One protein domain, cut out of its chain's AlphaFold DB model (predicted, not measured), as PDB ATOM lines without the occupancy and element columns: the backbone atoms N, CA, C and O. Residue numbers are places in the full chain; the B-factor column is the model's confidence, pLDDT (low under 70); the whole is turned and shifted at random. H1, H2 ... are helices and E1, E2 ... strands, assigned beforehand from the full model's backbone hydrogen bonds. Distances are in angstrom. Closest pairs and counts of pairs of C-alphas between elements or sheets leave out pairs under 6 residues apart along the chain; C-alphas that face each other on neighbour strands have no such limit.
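What this domain is: This is residues 16 to 84 of the 149 residues of an uncharacterized protein of Trichoderma parareesei (UniProt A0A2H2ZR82). A flat, open frame has a parallel two-strand ribbon, E1 and E4, along one side, helix H1 toward one end and the small antiparallel hairpin E2 and E3 at the other; short H2 sits near the middle. The 69 printed residues, in the order H1 E1 E2 E3 H2 E4, are mixed, helices and strands, with under half in named elements. The whole is loose, radius of gyration of the C-alphas 14.2 A, spanning 42 by 28 by 15 A.

Where its parts are: E1 is residues 39 to 43, 13.9 A; E4 is 70 to 74, 12.9 A, ending at C-alpha 74 (-29.074, 26.753, -35.332). E2 is 47 to 49, E3 52 to 54, H2 59 to 62. H1 is 20 to 33, 19.3 A, from C-alpha 20 (-23.628, 56.046, -31.876).

How they stand to each other: E1 and E4 are parallel at 25 degrees; N 40 and O 70 are 2.9 A apart. The closest C-alphas of E1 and H2, Tyr 42 and Ala 62, are 6.1 A apart. In the hairpin E2 and E3, N 49 and O 52 are 2.8 A apart. H1 is apart from H2 and E4. H1 has 8 of 10 O i to N i+4 pairs within hydrogen-bond range; H2 is too short for one.

The domain as a whole: The farthest C-alphas, Asp 35 and Pro 51, are 44.2 A apart. Residues 18 to 25 stand free. The printed part has no cut, no link is long, and no printed residue is under 70 in pLDDT.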
ATOM      1  N   LYS A  16     -18.469  48.715 -30.949       88.00
ATOM      2  CA  LYS A  16     -19.001  48.259 -29.660       88.00
ATOM      3  C   LYS A  16     -20.518  48.385 -29.635       88.00
ATOM      4  O   LYS A  16     -21.075  49.381 -30.096       88.00
ATOM      5  N   SER A  17     -21.174  47.413 -29.012       85.00
ATOM      6  CA  SER A  17     -22.613  47.452 -28.756       85.00
ATOM      7  C   SER A  17     -23.017  48.773 -28.097       85.00
ATOM      8  O   SER A  17     -22.382  49.224 -27.143       85.00
ATOM      9  N   GLY A  18     -24.067  49.404 -28.626       85.69
ATOM     10  CA  GLY A  18     -24.569  50.690 -28.136       85.69
ATOM     11  C   GLY A  18     -23.812  51.928 -28.631       85.69
ATOM     12  O   GLY A  18     -24.142  53.030 -28.198       85.69
ATOM     13  N   SER A  19     -22.830  51.792 -29.531       92.44
ATOM     14  CA  SER A  19     -22.166  52.954 -30.135       92.44
ATOM     15  C   SER A  19     -23.141  53.813 -30.954       92.44
ATOM     16  O   SER A  19     -24.107  53.322 -31.550       92.44
ATOM     17  N   SER A  20     -22.863  55.118 -31.032       93.38
ATOM     18  CA  SER A  20     -23.628  56.046 -31.876       93.38
ATOM     19  C   SER A  20     -23.504  55.707 -33.364       93.38
ATOM     20  O   SER A  20     -24.470  55.864 -34.109       93.38
ATOM     21  N   ALA A  21     -22.351  55.187 -33.791       92.69
ATOM     22  CA  ALA A  21     -22.117  54.746 -35.161       92.69
ATOM     23  C   ALA A  21     -23.040  53.579 -35.556       92.69
ATOM     24  O   ALA A  21     -23.726  53.663 -36.576       92.69
ATOM     25  N   LEU A  22     -23.131  52.525 -34.731       91.12
ATOM     26  CA  LEU A  22     -24.055  51.414 -34.988       91.12
ATOM     27  C   LEU A  22     -25.512  51.858 -34.892       91.12
ATOM     28  O   LEU A  22     -26.335  51.419 -35.696       91.12
ATOM     29  N   ALA A  23     -25.837  52.751 -33.953       91.50
ATOM     30  CA  ALA A  23     -27.182  53.306 -33.844       91.50
ATOM     31  C   ALA A  23     -27.592  54.044 -35.129       91.50
ATOM     32  O   ALA A  23     -28.700  53.820 -35.616       91.50
ATOM     33  N   LEU A  24     -26.692  54.848 -35.705       94.00
ATOM     34  CA  LEU A  24     -26.918  55.549 -36.969       94.00
ATOM     35  C   LEU A  24     -27.083  54.581 -38.149       94.00
ATOM     36  O   LEU A  24     -27.978  54.769 -38.971       94.00
ATOM     37  N   ILE A  25     -26.243  53.543 -38.240       92.62
ATOM     38  CA  ILE A  25     -26.345  52.527 -39.301       92.62
ATOM     39  C   ILE A  25     -27.688  51.795 -39.209       92.62
ATOM     40  O   ILE A  25     -28.394  51.681 -40.210       92.62
ATOM     41  N   ARG A  26     -28.070  51.356 -38.004       90.50
ATOM     42  CA  ARG A  26     -29.355  50.692 -37.749       90.50
ATOM     43  C   ARG A  26     -30.536  51.586 -38.110       90.50
ATOM     44  O   ARG A  26     -31.490  51.112 -38.719       90.50
ATOM     45  N   ASP A  27     -30.475  52.863 -37.736       91.69
ATOM     46  CA  ASP A  27     -31.540  53.825 -38.011       91.69
ATOM     47  C   ASP A  27     -31.769  53.998 -39.516       91.69
ATOM     48  O   ASP A  27     -32.891  53.847 -39.996       91.69
ATOM     49  N   ARG A  28     -30.682  54.171 -40.278       92.81
ATOM     50  CA  ARG A  28     -30.740  54.258 -41.742       92.81
ATOM     51  C   ARG A  28     -31.238  52.967 -42.383       92.81
ATOM     52  O   ARG A  28     -32.028  53.022 -43.322       92.81
ATOM     53  N   PHE A  29     -30.792  51.816 -41.881       92.38
ATOM     54  CA  PHE A  29     -31.199  50.523 -42.424       92.38
ATOM     55  C   PHE A  29     -32.687  50.232 -42.192       92.38
ATOM     56  O   PHE A  29     -33.296  49.583 -43.037       92.38
ATOM     57  N   ARG A  30     -33.307  50.762 -41.122       91.06
ATOM     58  CA  ARG A  30     -34.739  50.551 -40.828       91.06
ATOM     59  C   ARG A  30     -35.644  50.896 -42.008       91.06
ATOM     60  O   ARG A  30     -36.593  50.165 -42.265       91.06
ATOM     61  N   HIS A  31     -35.344  51.978 -42.724       90.12
ATOM     62  CA  HIS A  31     -36.141  52.409 -43.875       90.12
ATOM     63  C   HIS A  31     -36.117  51.399 -45.024       90.12
ATOM     64  O   HIS A  31     -37.099  51.282 -45.740       90.12
ATOM     65  N   VAL A  32     -35.017  50.660 -45.177       89.50
ATOM     66  CA  VAL A  32     -34.869  49.615 -46.199       89.50
ATOM     67  C   VAL A  32     -35.410  48.279 -45.690       89.50
ATOM     68  O   VAL A  32     -36.022  47.524 -46.435       89.50
ATOM     69  N   ALA A  33     -35.227  47.989 -44.400       90.50
ATOM     70  CA  ALA A  33     -35.638  46.737 -43.772       90.50
ATOM     71  C   ALA A  33     -37.144  46.448 -43.897       90.50
ATOM     72  O   ALA A  33     -37.538  45.286 -43.891       90.50
ATOM     73  N   MET A  34     -37.984  47.484 -44.017       85.81
ATOM     74  CA  MET A  34     -39.441  47.339 -44.150       85.81
ATOM     75  C   MET A  34     -39.874  46.573 -45.406       85.81
ATOM     76  O   MET A  34     -40.911  45.893 -45.370       85.81
ATOM     77  N   ASP A  35     -39.054  46.662 -46.454       86.75
ATOM     78  CA  ASP A  35     -39.292  46.093 -47.781       86.75
ATOM     79  C   ASP A  35     -38.449  44.829 -48.029       86.75
ATOM     80  O   ASP A  35     -38.450  44.280 -49.128       86.75
ATOM     81  N   LEU A  36     -37.711  44.351 -47.019       87.31
ATOM     82  CA  LEU A  36     -36.875  43.158 -47.121       87.31
ATOM     83  C   LEU A  36     -37.474  41.980 -46.349       87.31
ATOM     84  O   LEU A  36     -37.863  42.093 -45.185       87.31
ATOM     85  N   ALA A  37     -37.435  40.801 -46.967       88.25
ATOM     86  CA  ALA A  37     -37.618  39.533 -46.273       88.25
ATOM     87  C   ALA A  37     -36.344  39.190 -45.481       88.25
ATOM     88  O   ALA A  37     -35.408  38.582 -46.002       88.25
ATOM     89  N   LEU A  38     -36.296  39.596 -44.211       93.56
ATOM     90  CA  LEU A  38     -35.143  39.358 -43.344       93.56
ATOM     91  C   LEU A  38     -35.215  37.979 -42.682       93.56
ATOM     92  O   LEU A  38     -36.208  37.631 -42.042       93.56
ATOM     93  N   TRP A  39     -34.128  37.220 -42.801       96.06
ATOM     94  CA  TRP A  39     -33.927  35.943 -42.126       96.06
ATOM     95  C   TRP A  39     -32.612  35.973 -41.360       96.06
ATOM     96  O   TRP A  39     -31.565  36.271 -41.934       96.06
ATOM     97  N   THR A  40     -32.672  35.607 -40.086       96.81
ATOM     98  CA  THR A  40     -31.510  35.577 -39.200       96.81
ATOM     99  C   THR A  40     -31.316  34.181 -38.662       96.81
ATOM    100  O   THR A  40     -32.255  33.555 -38.178       96.81
ATOM    101  N   PHE A  41     -30.073  33.716 -38.704       97.62
ATOM    102  CA  PHE A  41     -29.665  32.430 -38.169       97.62
ATOM    103  C   PHE A  41     -28.540  32.646 -37.168       97.62
ATOM    104  O   PHE A  41     -27.564  33.326 -37.485       97.62
ATOM    105  N   TYR A  42     -28.667  32.083 -35.968       97.56
ATOM    106  CA  TYR A  42     -27.678  32.283 -34.909       97.56
ATOM    107  C   TYR A  42     -27.279  30.969 -34.234       97.56
ATOM    108  O   TYR A  42     -28.048  30.008 -34.205       97.56
ATOM    109  N   GLU A  43     -26.053  30.931 -33.711       97.88
ATOM    110  CA  GLU A  43     -25.499  29.784 -32.986       97.88
ATOM    111  C   GLU A  43     -26.175  29.589 -31.619       97.88
ATOM    112  O   GLU A  43     -26.562  30.550 -30.953       97.88
ATOM    113  N   THR A  44     -26.280  28.343 -31.162       97.75
ATOM    114  CA  THR A  44     -26.802  28.025 -29.821       97.75
ATOM    115  C   THR A  44     -25.818  27.262 -28.947       97.75
ATOM    116  O   THR A  44     -26.035  27.164 -27.739       97.75
ATOM    117  N   LEU A  45     -24.735  26.734 -29.526       97.75
ATOM    118  CA  LEU A  45     -23.727  25.974 -28.797       97.75
ATOM    119  C   LEU A  45     -22.468  26.817 -28.564       97.75
ATOM    120  O   LEU A  45     -22.064  27.594 -29.429       97.75
ATOM    121  N   PRO A  46     -21.808  26.669 -27.409       97.25
ATOM    122  CA  PRO A  46     -20.602  27.421 -27.124       97.25
ATOM    123  C   PRO A  46     -19.423  26.890 -27.953       97.25
ATOM    124  O   PRO A  46     -19.202  25.684 -28.068       97.25
ATOM    125  N   THR A  47     -18.627  27.806 -28.496       97.38
ATOM    126  CA  THR A  47     -17.408  27.491 -29.242       97.38
ATOM    127  C   THR A  47     -16.223  27.360 -28.291       97.38
ATOM    128  O   THR A  47     -15.903  28.288 -27.543       97.38
ATOM    129  N   ALA A  48     -15.499  26.243 -28.382       95.75
ATOM    130  CA  ALA A  48     -14.283  26.026 -27.603       95.75
ATOM    131  C   ALA A  48     -13.164  27.008 -28.003       95.75
ATOM    132  O   ALA A  48     -12.659  26.978 -29.132       95.75
ATOM    133  N   MET A  49     -12.720  27.849 -27.071       91.50
ATOM    134  CA  MET A  49     -11.623  28.812 -27.227       91.50
ATOM    135  C   MET A  49     -10.451  28.456 -26.303       91.50
ATOM    136  O   MET A  49      -9.997  29.264 -25.495       91.50
ATOM    137  N   GLY A  50      -9.972  27.216 -26.401       89.94
ATOM    138  CA  GLY A  50      -8.953  26.676 -25.499       89.94
ATOM    139  C   GLY A  50      -9.587  26.177 -24.194       89.94
ATOM    140  O   GLY A  50     -10.472  25.329 -24.271       89.94
ATOM    141  N   PRO A  51      -9.170  26.668 -23.009       93.44
ATOM    142  CA  PRO A  51      -9.673  26.176 -21.722       93.44
ATOM    143  C   PRO A  51     -11.102  26.636 -21.393       93.44
ATOM    144  O   PRO A  51     -11.697  26.145 -20.439       93.44
ATOM    145  N   VAL A  52     -11.652  27.587 -22.155       94.50
ATOM    146  CA  VAL A  52     -12.998  28.140 -21.958       94.50
ATOM    147  C   VAL A  52     -13.830  27.901 -23.213       94.50
ATOM    148  O   VAL A  52     -13.314  27.977 -24.329       94.50
ATOM    149  N   SER A  53     -15.125  27.647 -23.039       95.12
ATOM    150  CA  SER A  53     -16.101  27.610 -24.129       95.12
ATOM    151  C   SER A  53     -17.141  28.703 -23.918       95.12
ATOM    152  O   SER A  53     -17.607  28.900 -22.795       95.12
ATOM    153  N   ARG A  54     -17.487  29.433 -24.981       95.88
ATOM    154  CA  ARG A  54     -18.527  30.471 -24.936       95.88
ATOM    155  C   ARG A  54     -19.243  30.593 -26.270       95.88
ATOM    156  O   ARG A  54     -18.647  30.337 -27.315       95.88
ATOM    157  N   VAL A  55     -20.491  31.042 -26.230       96.12
ATOM    158  CA  VAL A  55     -21.171  31.554 -27.425       96.12
ATOM    159  C   VAL A  55     -20.377  32.760 -27.927       96.12
ATOM    160  O   VAL A  55     -19.976  33.612 -27.130       96.12
ATOM    161  N   VAL A  56     -20.050  32.786 -29.220       95.31
ATOM    162  CA  VAL A  56     -19.173  33.830 -29.774       95.31
ATOM    163  C   VAL A  56     -19.965  35.098 -30.034       95.31
ATOM    164  O   VAL A  56     -19.502  36.182 -29.680       95.31
ATOM    165  N   VAL A  57     -21.150  34.943 -30.617       93.44
ATOM    166  CA  VAL A  57     -22.096  36.023 -30.878       93.44
ATOM    167  C   VAL A  57     -23.349  35.772 -30.053       93.44
ATOM    168  O   VAL A  57     -24.109  34.842 -30.312       93.44
ATOM    169  N   GLU A  58     -23.555  36.603 -29.036       93.38
ATOM    170  CA  GLU A  58     -24.774  36.563 -28.231       93.38
ATOM    171  C   GLU A  58     -26.005  36.807 -29.109       93.38
ATOM    172  O   GLU A  58     -25.957  37.595 -30.054       93.38
ATOM    173  N   LYS A  59     -27.127  36.157 -28.775       94.62
ATOM    174  CA  LYS A  59     -28.371  36.236 -29.554       94.62
ATOM    175  C   LYS A  59     -28.783  37.680 -29.849       94.62
ATOM    176  O   LYS A  59     -29.071  37.993 -30.996       94.62
ATOM    177  N   ASP A  60     -28.752  38.553 -28.846       91.75
ATOM    178  CA  ASP A  60     -29.170  39.956 -28.984       91.75
ATOM    179  C   ASP A  60     -28.256  40.761 -29.920       91.75
ATOM    180  O   ASP A  60     -28.671  41.774 -30.474       91.75
ATOM    181  N   SER A  61     -27.019  40.299 -30.127       91.56
ATOM    182  CA  SER A  61     -26.104  40.853 -31.125       91.56
ATOM    183  C   SER A  61     -26.276  40.222 -32.509       91.56
ATOM    184  O   SER A  61     -25.829  40.817 -33.489       91.56
ATOM    185  N   ALA A  62     -26.842  39.015 -32.599       93.12
ATOM    186  CA  ALA A  62     -27.064  38.304 -33.857       93.12
ATOM    187  C   ALA A  62     -28.374  38.715 -34.544       93.12
ATOM    188  O   ALA A  62     -28.470  38.617 -35.765       93.12
ATOM    189  N   ILE A  63     -29.370  39.157 -33.770       94.12
ATOM    190  CA  ILE A  63     -30.668  39.617 -34.276       94.12
ATOM    191  C   ILE A  63     -30.640  41.115 -34.594       94.12
ATOM    192  O   ILE A  63     -29.986  41.903 -33.911       94.12
ATOM    193  N   LEU A  64     -31.376  41.518 -35.627       91.50
ATOM    194  CA  LEU A  64     -31.478  42.913 -36.055       91.50
ATOM    195  C   LEU A  64     -32.576  43.681 -35.300       91.50
ATOM    196  O   LEU A  64     -32.483  44.904 -35.161       91.50
ATOM    197  N   GLY A  65     -33.586  42.971 -34.788       91.12
ATOM    198  CA  GLY A  65     -34.670  43.522 -33.977       91.12
ATOM    199  C   GLY A  65     -35.744  44.250 -34.789       91.12
ATOM    200  O   GLY A  65     -36.337  45.203 -34.285       91.12
ATOM    201  N   PHE A  66     -35.974  43.843 -36.040       91.56
ATOM    202  CA  PHE A  66     -37.043  44.394 -36.883       91.56
ATOM    203  C   PHE A  66     -38.289  43.499 -36.855       91.56
ATOM    204  O   PHE A  66     -38.172  42.278 -36.853       91.56
ATOM    205  N   ASP A  67     -39.484  44.095 -36.908       85.62
ATOM    206  CA  ASP A  67     -40.765  43.386 -36.718       85.62
ATOM    207  C   ASP A  67     -40.988  42.195 -37.668       85.62
ATOM    208  O   ASP A  67     -41.624  41.212 -37.294       85.62
ATOM    209  N   LYS A  68     -40.469  42.267 -38.900       87.06
ATOM    210  CA  LYS A  68     -40.609  41.214 -39.925       87.06
ATOM    211  C   LYS A  68     -39.414  40.253 -39.994       87.06
ATOM    212  O   LYS A  68     -39.345  39.427 -40.902       87.06
ATOM    213  N   GLU A  69     -38.453  40.368 -39.080       94.25
ATOM    214  CA  GLU A  69     -37.280  39.495 -39.045       94.25
ATOM    215  C   GLU A  69     -37.665  38.071 -38.623       94.25
ATOM    216  O   GLU A  69     -38.220  37.834 -37.548       94.25
ATOM    217  N   ARG A  70     -37.331  37.091 -39.462       96.00
ATOM    218  CA  ARG A  70     -37.565  35.673 -39.183       96.00
ATOM    219  C   ARG A  70     -36.313  35.068 -38.563       96.00
ATOM    220  O   ARG A  70     -35.333  34.790 -39.250       96.00
ATOM    221  N   ILE A  71     -36.350  34.875 -37.250       97.31
ATOM    222  CA  ILE A  71     -35.194  34.443 -36.457       97.31
ATOM    223  C   ILE A  71     -35.219  32.922 -36.272       97.31
ATOM    224  O   ILE A  71     -36.220  32.356 -35.837       97.31
ATOM    225  N   GLN A  72     -34.097  32.267 -36.566       97.25
ATOM    226  CA  GLN A  72     -33.924  30.820 -36.506       97.25
ATOM    227  C   GLN A  72     -32.686  30.449 -35.687       97.25
ATOM    228  O   GLN A  72     -31.586  30.959 -35.896       97.25
ATOM    229  N   ALA A  73     -32.867  29.538 -34.736       97.19
ATOM    230  CA  ALA A  73     -31.792  29.047 -33.887       97.19
ATOM    231  C   ALA A  73     -31.137  27.821 -34.536       97.19
ATOM    232  O   ALA A  73     -31.814  26.828 -34.801       97.19
ATOM    233  N   MET A  74     -29.827  27.870 -34.767       97.50
ATOM    234  CA  MET A  74     -29.074  26.753 -35.332       97.50
ATOM    235  C   MET A  74     -28.384  25.980 -34.218       97.50
ATOM    236  O   MET A  74     -27.616  26.551 -33.443       97.50
ATOM    237  N   ASN A  75     -28.621  24.667 -34.167       97.25
ATOM    238  CA  ASN A  75     -27.950  23.777 -33.221       97.25
ATOM    239  C   ASN A  75     -26.500  23.540 -33.655       97.25
ATOM    240  O   ASN A  75     -26.169  22.501 -34.227       97.25
ATOM    241  N   ALA A  76     -25.670  24.556 -33.480       97.25
ATOM    242  CA  ALA A  76     -24.285  24.593 -33.900       97.25
ATOM    243  C   ALA A  76     -23.524  25.622 -33.067       97.25
ATOM    244  O   ALA A  76     -24.113  26.550 -32.506       97.25
ATOM    245  N   ASP A  77     -22.207  25.446 -33.009       97.25
ATOM    246  CA  ASP A  77     -21.289  26.471 -32.527       97.25
ATOM    247  C   ASP A  77     -20.902  27.423 -33.674       97.25
ATOM    248  O   ASP A  77     -21.116  27.125 -34.854       97.25
ATOM    249  N   HIS A  78     -20.282  28.554 -33.350       96.69
ATOM    250  CA  HIS A  78     -19.825  29.547 -34.323       96.69
ATOM    251  C   HIS A  78     -18.946  28.992 -35.452       96.69
ATOM    252  O   HIS A  78     -18.944  29.522 -36.562       96.69
ATOM    253  N   ARG A  79     -18.163  27.932 -35.201       95.31
ATOM    254  CA  ARG A  79     -17.270  27.337 -36.214       95.31
ATOM    255  C   ARG A  79     -18.001  26.412 -37.179       95.31
ATOM    256  O   ARG A  79     -17.454  26.118 -38.252       95.31
ATOM    257  N   HIS A  80     -19.178  25.937 -36.791       96.06
ATOM    258  CA  HIS A  80     -19.961  24.949 -37.522       96.06
ATOM    259  C   HIS A  80     -21.341  25.455 -37.948       96.06
ATOM    260  O   HIS A  80     -22.015  24.755 -38.691       96.06
ATOM    261  N   VAL A  81     -21.746  26.671 -37.570       95.56
ATOM    262  CA  VAL A  81     -23.073  27.230 -37.889       95.56
ATOM    263  C   VAL A  81     -23.395  27.242 -39.390       95.56
ATOM    264  O   VAL A  81     -24.531  26.998 -39.775       95.56
ATOM    265  N   CYS A  82     -22.386  27.399 -40.253       94.38
ATOM    266  CA  CYS A  82     -22.535  27.333 -41.714       94.38
ATOM    267  C   CYS A  82     -22.008  26.026 -42.337       94.38
ATOM    268  O   CYS A  82     -21.730  25.984 -43.537       94.38
ATOM    269  N   LYS A  83     -21.789  24.973 -41.541       95.69
ATOM    270  CA  LYS A  83     -21.253  23.688 -42.006       95.69
ATOM    271  C   LYS A  83     -22.263  22.589 -41.737       95.69
ATOM    272  O   LYS A  83     -22.709  22.410 -40.611       95.69
ATOM    273  N   PHE A  84     -22.568  21.826 -42.774       96.56
ATOM    274  CA  PHE A  84     -23.581  20.782 -42.717       96.56
ATOM    275  C   PHE A  84     -22.954  19.437 -43.029       96.56
ATOM    276  O   PHE A  84     -22.143  19.317 -43.948       96.56
TER     277      PHE A  84